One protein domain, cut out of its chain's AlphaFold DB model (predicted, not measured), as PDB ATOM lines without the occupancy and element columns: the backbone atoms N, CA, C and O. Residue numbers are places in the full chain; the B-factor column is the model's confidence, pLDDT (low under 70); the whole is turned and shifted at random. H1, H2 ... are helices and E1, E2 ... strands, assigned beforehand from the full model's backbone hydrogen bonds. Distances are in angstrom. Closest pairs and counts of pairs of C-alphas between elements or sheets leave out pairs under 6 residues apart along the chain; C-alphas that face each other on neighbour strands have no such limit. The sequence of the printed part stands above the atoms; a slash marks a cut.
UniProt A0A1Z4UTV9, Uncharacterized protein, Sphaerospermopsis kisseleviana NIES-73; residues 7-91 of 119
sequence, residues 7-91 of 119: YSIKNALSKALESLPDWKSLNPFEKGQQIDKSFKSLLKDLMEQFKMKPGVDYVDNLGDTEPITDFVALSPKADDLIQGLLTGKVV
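What this domain is: This is residues 7 to 91 of the 119 residues of an uncharacterized protein of Sphaerospermopsis kisseleviana NIES-73 (UniProt A0A1Z4UTV9). One long helix, H2, runs through the middle as a spine, with a small strand hairpin, E1 and E2, and a shorter helix, H3, gathered round its last half, and another helix, H1, set off to the side of its first half. H1 and H3 both stand at a steep tilt to H2, each coming near it with one end, H1 at Leu 17 and H3 at Ala 78; H1 and H3 are apart from each other, and the contacts between the helices are few. The printed part has 85 residues with three named helices and two named strands, in the order H1 H2 E1 E2 H3; the two-stranded sheet is antiparallel, and the class is mostly helix. The whole is only just compact, close to loose, with a radius of gyration of the C-alphas of 14.1 A and spans of 40 by 28 by 19 A.

Where its parts are: H1 holds residues 7 to 18, 16.0 A from first to last C-alpha, and begins at C-alpha 7 at (277.158, 19.778, -43.430). H2 holds residues 28 to 49, 31.6 A long, from C-alpha 28 at (265.984, 22.080, -60.936). E1 is residues 58 to 60, 6.7 A, and E2 is residues 71 to 73, 6.8 A. H3 holds residues 76 to 86, 15.2 A, and ends at C-alpha 86 at (282.287, 31.315, -43.948).

How they stand to each other: H1 and H2 are close but not clearly touching, the closest C-alphas being those of Leu 17 and Ile 35, 7.8 A apart. They run opposite ways at a steep tilt of 67 degrees, only just short of about perpendicular. The closest C-alphas of H2 and E2 are those of Lys 40 and Phe 71, 7.5 A apart. E1 and E2 form a hairpin, antiparallel at 166 degrees, with N 59 and O 72 at 2.9 A and N 72 and O 59 at 3.1 A, within hydrogen-bond range. The closest C-alphas of E2 and H3 are those of Ala 73 and Asp 79, 5.3 A apart. H2 and H3 are close but not clearly touching, with C-alphas 47 and 78 closest at 7.5 A, and they run opposite ways at a steep tilt of 57 degrees. H1 is apart from E1, E2 and H3. In H1, H2 and H3 every O i to N i+4 pair is within hydrogen-bond range.

The domain as a whole: The two C-alphas farthest apart are those of Ser 25 and Pro 76, 40.5 A. The printed part has no cut. The link from E2 to H3 is tight, the other three are short, and no link is long. The mean pLDDT of the printed part is 80.2; it is under 70 at residues 7 to 12, residue 14 and residues 61 to 70.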
ATOM      1  N   TYR A   7     278.362  20.620 -43.451       49.34
ATOM      2  CA  TYR A   7     277.158  19.778 -43.430       49.34
ATOM      3  C   TYR A   7     275.996  20.365 -42.621       49.34
ATOM      4  O   TYR A   7     274.844  20.221 -43.019       49.34
ATOM      5  N   SER A   8     276.275  21.047 -41.512       55.03
ATOM      6  CA  SER A   8     275.261  21.702 -40.681       55.03
ATOM      7  C   SER A   8     274.643  22.895 -41.410       55.03
ATOM      8  O   SER A   8     273.426  23.064 -41.376       55.03
ATOM      9  N   ILE A   9     275.463  23.672 -42.131       59.41
ATOM     10  CA  ILE A   9     275.008  24.806 -42.950       59.41
ATOM     11  C   ILE A   9     274.199  24.301 -44.147       59.41
ATOM     12  O   ILE A   9     273.089  24.772 -44.376       59.41
ATOM     13  N   LYS A  10     274.707  23.284 -44.857       64.19
ATOM     14  CA  LYS A  10     274.002  22.659 -45.981       64.19
ATOM     15  C   LYS A  10     272.653  22.088 -45.547       64.19
ATOM     16  O   LYS A  10     271.652  22.362 -46.191       64.19
ATOM     17  N   ASN A  11     272.600  21.366 -44.427       65.06
ATOM     18  CA  ASN A  11     271.352  20.805 -43.909       65.06
ATOM     19  C   ASN A  11     270.367  21.884 -43.441       65.06
ATOM     20  O   ASN A  11     269.167  21.732 -43.654       65.06
ATOM     21  N   ALA A  12     270.845  22.958 -42.806       66.19
ATOM     22  CA  ALA A  12     269.992  24.073 -42.404       66.19
ATOM     23  C   ALA A  12     269.401  24.788 -43.629       66.19
ATOM     24  O   ALA A  12     268.197  25.031 -43.666       66.19
ATOM     25  N   LEU A  13     270.224  25.038 -44.651       71.19
ATOM     26  CA  LEU A  13     269.790  25.624 -45.915       71.19
ATOM     27  C   LEU A  13     268.794  24.709 -46.641       71.19
ATOM     28  O   LEU A  13     267.728  25.169 -47.029       71.19
ATOM     29  N   SER A  14     269.081  23.408 -46.759       69.56
ATOM     30  CA  SER A  14     268.168  22.442 -47.381       69.56
ATOM     31  C   SER A  14     266.815  22.387 -46.670       69.56
ATOM     32  O   SER A  14     265.789  22.468 -47.335       69.56
ATOM     33  N   LYS A  15     266.792  22.339 -45.331       75.56
ATOM     34  CA  LYS A  15     265.537  22.359 -44.560       75.56
ATOM     35  C   LYS A  15     264.762  23.665 -44.725       75.56
ATOM     36  O   LYS A  15     263.539  23.635 -44.811       75.56
ATOM     37  N   ALA A  16     265.457  24.801 -44.770       75.94
ATOM     38  CA  ALA A  16     264.824  26.095 -45.000       75.94
ATOM     39  C   ALA A  16     264.190  26.160 -46.398       75.94
ATOM     40  O   ALA A  16     263.034  26.555 -46.528       75.94
ATOM     41  N   LEU A  17     264.896  25.692 -47.428       77.94
ATOM     42  CA  LEU A  17     264.383  25.641 -48.797       77.94
ATOM     43  C   LEU A  17     263.189  24.684 -48.923       77.94
ATOM     44  O   LEU A  17     262.182  25.050 -49.514       77.94
ATOM     45  N   GLU A  18     263.247  23.505 -48.295       80.06
ATOM     46  CA  GLU A  18     262.139  22.534 -48.264       80.06
ATOM     47  C   GLU A  18     260.869  23.053 -47.582       80.06
ATOM     48  O   GLU A  18     259.782  22.529 -47.841       80.06
ATOM     49  N   SER A  19     260.996  24.067 -46.721       79.31
ATOM     50  CA  SER A  19     259.863  24.708 -46.051       79.31
ATOM     51  C   SER A  19     259.158  25.772 -46.900       79.31
ATOM     52  O   SER A  19     258.090  26.242 -46.507       79.31
ATOM     53  N   LEU A  20     259.716  26.149 -48.059       78.25
ATOM     54  CA  LEU A  20     259.078  27.112 -48.956       78.25
ATOM     55  C   LEU A  20     257.860  26.467 -49.655       78.25
ATOM     56  O   LEU A  20     257.985  25.342 -50.152       78.25
ATOM     57  N   PRO A  21     256.709  27.169 -49.749       76.50
ATOM     58  CA  PRO A  21     255.446  26.611 -50.252       76.50
ATOM     59  C   PRO A  21     255.557  25.944 -51.628       76.50
ATOM     60  O   PRO A  21     255.009  24.863 -51.838       76.50
ATOM     61  N   ASP A  22     256.340  26.546 -52.525       83.62
ATOM     62  CA  ASP A  22     256.452  26.116 -53.921       83.62
ATOM     63  C   ASP A  22     257.719  25.296 -54.201       83.62
ATOM     64  O   ASP A  22     257.911  24.794 -55.301       83.62
ATOM     65  N   TRP A  23     258.599  25.075 -53.217       84.81
ATOM     66  CA  TRP A  23     259.896  24.424 -53.463       84.81
ATOM     67  C   TRP A  23     259.778  23.050 -54.122       84.81
ATOM     68  O   TRP A  23     260.605  22.662 -54.949       84.81
ATOM     69  N   LYS A  24     258.744  22.288 -53.758       84.00
ATOM     70  CA  LYS A  24     258.518  20.943 -54.295       84.00
ATOM     71  C   LYS A  24     258.036  20.958 -55.747       84.00
ATOM     72  O   LYS A  24     258.331  19.996 -56.451       84.00
ATOM     73  N   SER A  25     257.338  22.009 -56.181       87.06
ATOM     74  CA  SER A  25     256.847  22.155 -57.555       87.06
ATOM     75  C   SER A  25     257.888  22.759 -58.501       87.06
ATOM     76  O   SER A  25     257.762  22.570 -59.708       87.06
ATOM     77  N   LEU A  26     258.936  23.404 -57.975       86.19
ATOM     78  CA  LEU A  26     260.016  23.961 -58.787       86.19
ATOM     79  C   LEU A  26     260.861  22.875 -59.473       86.19
ATOM     80  O   LEU A  26     261.302  21.889 -58.856       86.19
ATOM     81  N   ASN A  27     261.167  23.106 -60.746       88.88
ATOM     82  CA  ASN A  27     262.146  22.331 -61.496       88.88
ATOM     83  C   ASN A  27     263.590  22.657 -61.026       88.88
ATOM     84  O   ASN A  27     263.807  23.624 -60.291       88.88
ATOM     85  N   PRO A  28     264.610  21.859 -61.397       83.81
ATOM     86  CA  PRO A  28     265.984  22.080 -60.936       83.81
ATOM     87  C   PRO A  28     266.559  23.469 -61.258       83.81
ATOM     88  O   PRO A  28     267.324  24.003 -60.458       83.81
ATOM     89  N   PHE A  29     266.181  24.058 -62.394       82.50
ATOM     90  CA  PHE A  29     266.636  25.387 -62.798       82.50
ATOM     91  C   PHE A  29     266.011  26.478 -61.919       82.50
ATOM     92  O   PHE A  29     266.727  27.297 -61.347       82.50
ATOM     93  N   GLU A  30     264.696  26.423 -61.705       83.25
ATOM     94  CA  GLU A  30     263.973  27.341 -60.813       83.25
ATOM     95  C   GLU A  30     264.460  27.233 -59.360       83.25
ATOM     96  O   GLU A  30     264.604  28.236 -58.660       83.25
ATOM     97  N   LYS A  31     264.784  26.017 -58.903       82.50
ATOM     98  CA  LYS A  31     265.423  25.794 -57.597       82.50
ATOM     99  C   LYS A  31     266.779  26.484 -57.507       82.50
ATOM    100  O   LYS A  31     267.075  27.087 -56.478       82.50
ATOM    101  N   GLY A  32     267.580  26.410 -58.570       78.94
ATOM    102  CA  GLY A  32     268.848  27.131 -58.684       78.94
ATOM    103  C   GLY A  32     268.657  28.640 -58.535       78.94
ATOM    104  O   GLY A  32     269.300  29.247 -57.683       78.94
ATOM    105  N   GLN A  33     267.700  29.220 -59.266       79.94
ATOM    106  CA  GLN A  33     267.372  30.649 -59.180       79.94
ATOM    107  C   GLN A  33     266.908  31.068 -57.780       79.94
ATOM    108  O   GLN A  33     267.304  32.118 -57.276       79.94
ATOM    109  N   GLN A  34     266.092  30.246 -57.118       80.62
ATOM    110  CA  GLN A  34     265.604  30.546 -55.773       80.62
ATOM    111  C   GLN A  34     266.717  30.452 -54.716       80.62
ATOM    112  O   GLN A  34     266.762  31.290 -53.809       80.62
ATOM    113  N   ILE A  35     267.616  29.464 -54.821       78.62
ATOM    114  CA  ILE A  35     268.811  29.364 -53.963       78.62
ATOM    115  C   ILE A  35     269.670  30.602 -54.143       78.62
ATOM    116  O   ILE A  35     270.029  31.240 -53.154       78.62
ATOM    117  N   ASP A  36     269.959  30.939 -55.397       78.19
ATOM    118  CA  ASP A  36     270.787  32.075 -55.747       78.19
ATOM    119  C   ASP A  36     270.195  33.365 -55.172       78.19
ATOM    120  O   ASP A  36     270.796  33.987 -54.301       78.19
ATOM    121  N   LYS A  37     268.943  33.690 -55.508       79.44
ATOM    122  CA  LYS A  37     268.228  34.855 -54.968       79.44
ATOM    123  C   LYS A  37     268.264  34.927 -53.438       79.44
ATOM    124  O   LYS A  37     268.467  36.005 -52.875       79.44
ATOM    125  N   SER A  38     268.081  33.794 -52.761       79.44
ATOM    126  CA  SER A  38     268.129  33.728 -51.296       79.44
ATOM    127  C   SER A  38     269.535  34.021 -50.764       79.44
ATOM    128  O   SER A  38     269.692  34.770 -49.800       79.44
ATOM    129  N   PHE A  39     270.564  33.479 -51.416       79.56
ATOM    130  CA  PHE A  39     271.962  33.737 -51.089       79.56
ATOM    131  C   PHE A  39     272.345  35.207 -51.322       79.56
ATOM    132  O   PHE A  39     272.945  35.818 -50.436       79.56
ATOM    133  N   LYS A  40     271.911  35.817 -52.438       80.88
ATOM    134  CA  LYS A  40     272.096  37.258 -52.714       80.88
ATOM    135  C   LYS A  40     271.515  38.118 -51.613       80.88
ATOM    136  O   LYS A  40     272.182  39.025 -51.123       80.88
ATOM    137  N   SER A  41     270.268  37.834 -51.233       84.31
ATOM    138  CA  SER A  41     269.580  38.587 -50.186       84.31
ATOM    139  C   SER A  41     270.353  38.505 -48.874       84.31
ATOM    140  O   SER A  41     270.619  39.529 -48.259       84.31
ATOM    141  N   LEU A  42     270.808  37.307 -48.497       85.00
ATOM    142  CA  LEU A  42     271.566  37.099 -47.268       85.00
ATOM    143  C   LEU A  42     272.903  37.859 -47.257       85.00
ATOM    144  O   LEU A  42     273.258  38.464 -46.245       85.00
ATOM    145  N   LEU A  43     273.646  37.847 -48.367       87.44
ATOM    146  CA  LEU A  43     274.901  38.593 -48.474       87.44
ATOM    147  C   LEU A  43     274.678  40.107 -48.509       87.44
ATOM    148  O   LEU A  43     275.453  40.845 -47.901       87.44
ATOM    149  N   LYS A  44     273.615  40.581 -49.165       88.56
ATOM    150  CA  LYS A  44     273.221  41.995 -49.138       88.56
ATOM    151  C   LYS A  44     272.880  42.450 -47.722       88.56
ATOM    152  O   LYS A  44     273.471  43.421 -47.259       88.56
ATOM    153  N   ASP A  45     272.041  41.701 -47.010       89.38
ATOM    154  CA  ASP A  45     271.668  42.001 -45.624       89.38
ATOM    155  C   ASP A  45     272.904  42.050 -44.712       89.38
ATOM    156  O   ASP A  45     273.051  42.956 -43.887       89.38
ATOM    157  N   LEU A  46     273.839  41.106 -44.888       91.31
ATOM    158  CA  LEU A  46     275.124  41.109 -44.191       91.31
ATOM    159  C   LEU A  46     275.904  42.402 -44.476       91.31
ATOM    160  O   LEU A  46     276.331  43.085 -43.544       91.31
ATOM    161  N   MET A  47     276.096  42.748 -45.748       92.50
ATOM    162  CA  MET A  47     276.850  43.937 -46.143       92.50
ATOM    163  C   MET A  47     276.229  45.223 -45.591       92.50
ATOM    164  O   MET A  47     276.938  46.049 -45.007       92.50
ATOM    165  N   GLU A  48     274.912  45.372 -45.711       92.94
ATOM    166  CA  GLU A  48     274.171  46.534 -45.223       92.94
ATOM    167  C   GLU A  48     274.284  46.686 -43.706       92.94
ATOM    168  O   GLU A  48     274.595  47.773 -43.204       92.94
ATOM    169  N   GLN A  49     274.129  45.591 -42.957       92.69
ATOM    170  CA  GLN A  49     274.219  45.625 -41.500       92.69
ATOM    171  C   GLN A  49     275.605  46.077 -41.011       92.69
ATOM    172  O   GLN A  49     275.726  46.774 -39.998       92.69
ATOM    173  N   PHE A  50     276.661  45.713 -41.742       93.25
ATOM    174  CA  PHE A  50     278.035  46.136 -41.467       93.25
ATOM    175  C   PHE A  50     278.436  47.432 -42.189       93.25
ATOM    176  O   PHE A  50     279.610  47.811 -42.156       93.25
ATOM    177  N   LYS A  51     277.462  48.164 -42.750       94.25
ATOM    178  CA  LYS A  51     277.626  49.481 -43.389       94.25
ATOM    179  C   LYS A  51     278.584  49.465 -44.586       94.25
ATOM    180  O   LYS A  51     279.303  50.442 -44.820       94.25
ATOM    181  N   MET A  52     278.611  48.364 -45.329       94.31
ATOM    182  CA  MET A  52     279.346  48.262 -46.588       94.31
ATOM    183  C   MET A  52     278.569  48.954 -47.709       94.31
ATOM    184  O   MET A  52     277.340  48.945 -47.731       94.31
ATOM    185  N   LYS A  53     279.292  49.592 -48.630       92.38
ATOM    186  CA  LYS A  53     278.715  50.392 -49.713       92.38
ATOM    187  C   LYS A  53     278.713  49.617 -51.041       92.38
ATOM    188  O   LYS A  53     279.791  49.200 -51.475       92.38
ATOM    189  N   PRO A  54     277.565  49.487 -51.729       90.62
ATOM    190  CA  PRO A  54     277.522  48.955 -53.091       90.62
ATOM    191  C   PRO A  54     278.428  49.754 -54.039       90.62
ATOM    192  O   PRO A  54     278.528  50.975 -53.921       90.62
ATOM    193  N   GLY A  55     279.105  49.074 -54.965       88.25
ATOM    194  CA  GLY A  55     280.021  49.673 -55.944       88.25
ATOM    195  C   GLY A  55     281.369  50.140 -55.379       88.25
ATOM    196  O   GLY A  55     282.250  50.513 -56.147       88.25
ATOM    197  N   VAL A  56     281.549  50.107 -54.055       90.31
ATOM    198  CA  VAL A  56     282.814  50.451 -53.378       90.31
ATOM    199  C   VAL A  56     283.366  49.248 -52.624       90.31
ATOM    200  O   VAL A  56     284.543  48.929 -52.732       90.31
ATOM    201  N   ASP A  57     282.511  48.581 -51.853       91.25
ATOM    202  CA  ASP A  57     282.887  47.466 -50.988       91.25
ATOM    203  C   ASP A  57     282.498  46.120 -51.573       91.25
ATOM    204  O   ASP A  57     283.196  45.130 -51.375       91.25
ATOM    205  N   TYR A  58     281.404  46.088 -52.321       91.00
ATOM    206  CA  TYR A  58     280.952  44.904 -53.021       91.00
ATOM    207  C   TYR A  58     280.195  45.296 -54.281       91.00
ATOM    208  O   TYR A  58     279.633  46.392 -54.370       91.00
ATOM    209  N   VAL A  59     280.152  44.380 -55.236       88.50
ATOM    210  CA  VAL A  59     279.239  44.456 -56.367       88.50
ATOM    211  C   VAL A  59     278.457  43.155 -56.459       88.50
ATOM    212  O   VAL A  59     278.998  42.060 -56.314       88.50
ATOM    213  N   ASP A  60     277.159  43.312 -56.671       77.31
ATOM    214  CA  ASP A  60     276.256  42.231 -57.025       77.31
ATOM    215  C   ASP A  60     276.037  42.315 -58.544       77.31
ATOM    216  O   ASP A  60     275.211  43.098 -59.010       77.31
ATOM    217  N   ASN A  61     276.849  41.571 -59.305       66.75
ATOM    218  CA  ASN A  61     276.752  41.452 -60.767       66.75
ATOM    219  C   ASN A  61     276.060  40.141 -61.169       66.75
ATOM    220  O   ASN A  61     276.409  39.502 -62.160       66.75
ATOM    221  N   LEU A  62     275.098  39.707 -60.363       60.38
ATOM    222  CA  LEU A  62     274.508  38.390 -60.483       60.38
ATOM    223  C   LEU A  62     273.312  38.430 -61.434       60.38
ATOM    224  O   LEU A  62     272.178  38.625 -60.996       60.38
ATOM    225  N   GLY A  63     273.556  38.243 -62.731       57.12
ATOM    226  CA  GLY A  63     272.482  38.001 -63.694       57.12
ATOM    227  C   GLY A  63     271.699  36.736 -63.323       57.12
ATOM    228  O   GLY A  63     272.298  35.714 -63.004       57.12
ATOM    229  N   ASP A  64     270.364  36.782 -63.381       57.72
ATOM    230  CA  ASP A  64     269.474  35.685 -62.944       57.72
ATOM    231  C   ASP A  64     269.573  34.395 -63.798       57.72
ATOM    232  O   ASP A  64     268.866  33.412 -63.553       57.72
ATOM    233  N   THR A  65     270.431  34.398 -64.823       56.53
ATOM    234  CA  THR A  65     270.598  33.321 -65.811       56.53
ATOM    235  C   THR A  65     272.057  32.942 -66.084       56.53
ATOM    236  O   THR A  65     272.298  32.070 -66.916       56.53
ATOM    237  N   GLU A  66     273.031  33.586 -65.436       53.66
ATOM    238  CA  GLU A  66     274.455  33.309 -65.674       53.66
ATOM    239  C   GLU A  66     274.920  32.086 -64.853       53.66
ATOM    240  O   GLU A  66     274.568  31.957 -63.678       53.66
ATOM    241  N   PRO A  67     275.724  31.172 -65.435       51.31
ATOM    242  CA  PRO A  67     276.183  29.947 -64.773       51.31
ATOM    243  C   PRO A  67     277.201  30.193 -63.649       51.31
ATOM    244  O   PRO A  67     277.591  29.248 -62.963       51.31
ATOM    245  N   ILE A  68     277.641  31.438 -63.468       51.16
ATOM    246  CA  ILE A  68     278.632  31.842 -62.476       51.16
ATOM    247  C   ILE A  68     278.030  32.982 -61.668       51.16
ATOM    248  O   ILE A  68     277.779  34.073 -62.179       51.16
ATOM    249  N   THR A  69     277.728  32.691 -60.410       55.16
ATOM    250  CA  THR A  69     277.091  33.628 -59.493       55.16
ATOM    251  C   THR A  69     278.147  34.239 -58.589       55.16
ATOM    252  O   THR A  69     278.366  33.797 -57.464       55.16
ATOM    253  N   ASP A  70     278.811  35.279 -59.092       66.06
ATOM    254  CA  ASP A  70     279.863  35.966 -58.351       66.06
ATOM    255  C   ASP A  70     279.336  37.197 -57.599       66.06
ATOM    256  O   ASP A  70     279.185  38.297 -58.138       66.06
ATOM    257  N   PHE A  71     279.054  37.014 -56.307       76.38
ATOM    258  CA  PHE A  71     279.021  38.134 -55.373       76.38
ATOM    259  C   PHE A  71     280.470  38.545 -55.107       76.38
ATOM    260  O   PHE A  71     281.222  37.793 -54.483       76.38
ATOM    261  N   VAL A  72     280.879  39.722 -55.582       84.12
ATOM    262  CA  VAL A  72     282.294  40.115 -55.565       84.12
ATOM    263  C   VAL A  72     282.552  41.130 -54.461       84.12
ATOM    264  O   VAL A  72     281.981  42.223 -54.456       84.12
ATOM    265  N   ALA A  73     283.460  40.791 -53.546       87.31
ATOM    266  CA  ALA A  73     284.043  41.753 -52.620       87.31
ATOM    267  C   ALA A  73     285.067  42.628 -53.355       87.31
ATOM    268  O   ALA A  73     286.009  42.129 -53.964       87.31
ATOM    269  N   LEU A  74     284.884  43.945 -53.280       90.69
ATOM    270  CA  LEU A  74     285.764  44.938 -53.900       90.69
ATOM    271  C   LEU A  74     286.746  45.556 -52.900       90.69
ATOM    272  O   LEU A  74     287.738  46.159 -53.308       90.69
ATOM    273  N   SER A  75     286.492  45.413 -51.595       93.06
ATOM    274  CA  SER A  75     287.367  45.938 -50.548       93.06
ATOM    275  C   SER A  75     287.830  44.855 -49.563       93.06
ATOM    276  O   SER A  75     287.080  43.917 -49.280       93.06
ATOM    277  N   PRO A  76     289.030  44.995 -48.958       92.94
ATOM    278  CA  PRO A  76     289.551  44.010 -48.003       92.94
ATOM    279  C   PRO A  76     288.637  43.773 -46.798       92.94
ATOM    280  O   PRO A  76     288.560  42.670 -46.273       92.94
ATOM    281  N   LYS A  77     287.911  44.809 -46.360       92.81
ATOM    282  CA  LYS A  77     286.950  44.700 -45.254       92.81
ATOM    283  C   LYS A  77     285.685  43.925 -45.640       92.81
ATOM    284  O   LYS A  77     285.075  43.319 -44.767       92.81
ATOM    285  N   ALA A  78     285.276  43.962 -46.910       92.06
ATOM    286  CA  ALA A  78     284.158  43.166 -47.402       92.06
ATOM    287  C   ALA A  78     284.576  41.702 -47.569       92.06
ATOM    288  O   ALA A  78     283.838  40.815 -47.149       92.06
ATOM    289  N   ASP A  79     285.782  41.459 -48.086       90.50
ATOM    290  CA  ASP A  79     286.346  40.111 -48.184       90.50
ATOM    291  C   ASP A  79     286.496  39.466 -46.796       90.50
ATOM    292  O   ASP A  79     285.965  38.385 -46.546       90.50
ATOM    293  N   ASP A  80     287.081  40.183 -45.833       91.56
ATOM    294  CA  ASP A  80     287.190  39.730 -44.442       91.56
ATOM    295  C   ASP A  80     285.821  39.477 -43.783       91.56
ATOM    296  O   ASP A  80     285.686  38.579 -42.949       91.56
ATOM    297  N   LEU A  81     284.778  40.223 -44.165       91.00
ATOM    298  CA  LEU A  81     283.419  39.993 -43.672       91.00
ATOM    299  C   LEU A  81     282.818  38.693 -44.231       91.00
ATOM    300  O   LEU A  81     282.251  37.914 -43.463       91.00
ATOM    301  N   ILE A  82     282.979  38.427 -45.533       87.88
ATOM    302  CA  ILE A  82     282.529  37.178 -46.173       87.88
ATOM    303  C   ILE A  82     283.309  35.990 -45.609       87.88
ATOM    304  O   ILE A  82     282.712  35.007 -45.172       87.88
ATOM    305  N   GLN A  83     284.637  36.093 -45.538       86.94
ATOM    306  CA  GLN A  83     285.483  35.075 -44.918       86.94
ATOM    307  C   GLN A  83     285.107  34.866 -43.450       86.94
ATOM    308  O   GLN A  83     285.061  33.735 -42.964       86.94
ATOM    309  N   GLY A  84     284.775  35.940 -42.737       86.62
ATOM    310  CA  GLY A  84     284.262  35.885 -41.377       86.62
ATOM    311  C   GLY A  84     282.975  35.068 -41.274       86.62
ATOM    312  O   GLY A  84     282.873  34.224 -40.384       86.62
ATOM    313  N   LEU A  85     282.028  35.254 -42.196       86.44
ATOM    314  CA  LEU A  85     280.801  34.456 -42.267       86.44
ATOM    315  C   LEU A  85     281.105  32.974 -42.546       86.44
ATOM    316  O   LEU A  85     280.616  32.100 -41.832       86.44
ATOM    317  N   LEU A  86     281.953  32.686 -43.537       83.19
ATOM    318  CA  LEU A  86     282.287  31.315 -43.948       83.19
ATOM    319  C   LEU A  86     283.069  30.545 -42.880       83.19
ATOM    320  O   LEU A  86     282.884  29.341 -42.709       83.19
ATOM    321  N   THR A  87     283.929  31.240 -42.138       81.69
ATOM    322  CA  THR A  87     284.737  30.653 -41.060       81.69
ATOM    323  C   THR A  87     284.023  30.647 -39.705       81.69
ATOM    324  O   THR A  87     284.608  30.223 -38.708       81.69
ATOM    325  N   GLY A  88     282.770  31.114 -39.639       82.44
ATOM    326  CA  GLY A  88     281.971  31.161 -38.411       82.44
ATOM    327  C   GLY A  88     282.400  32.236 -37.405       82.44
ATOM    328  O   GLY A  88     281.963  32.212 -36.256       82.44
ATOM    329  N   LYS A  89     283.245  33.190 -37.812       86.38
ATOM    330  CA  LYS A  89     283.590  34.384 -37.019       86.38
ATOM    331  C   LYS A  89     282.467  35.425 -37.041       86.38
ATOM    332  O   LYS A  89     282.365  36.230 -36.117       86.38
ATOM    333  N   VAL A  90     281.622  35.390 -38.067       86.25
ATOM    334  CA  VAL A  90     280.354  36.117 -38.153       86.25
ATOM    335  C   VAL A  90     279.229  35.092 -38.208       86.25
ATOM    336  O   VAL A  90     279.286  34.153 -38.994       86.25
ATOM    337  N   VAL A  91     278.214  35.251 -37.359       85.44
ATOM    338  CA  VAL A  91     277.104  34.292 -37.238       85.44
ATOM    339  C   VAL A  91     275.756  34.984 -37.384       85.44
ATOM    340  O   VAL A  91     275.584  36.107 -36.910       85.44
TER     341      VAL A  91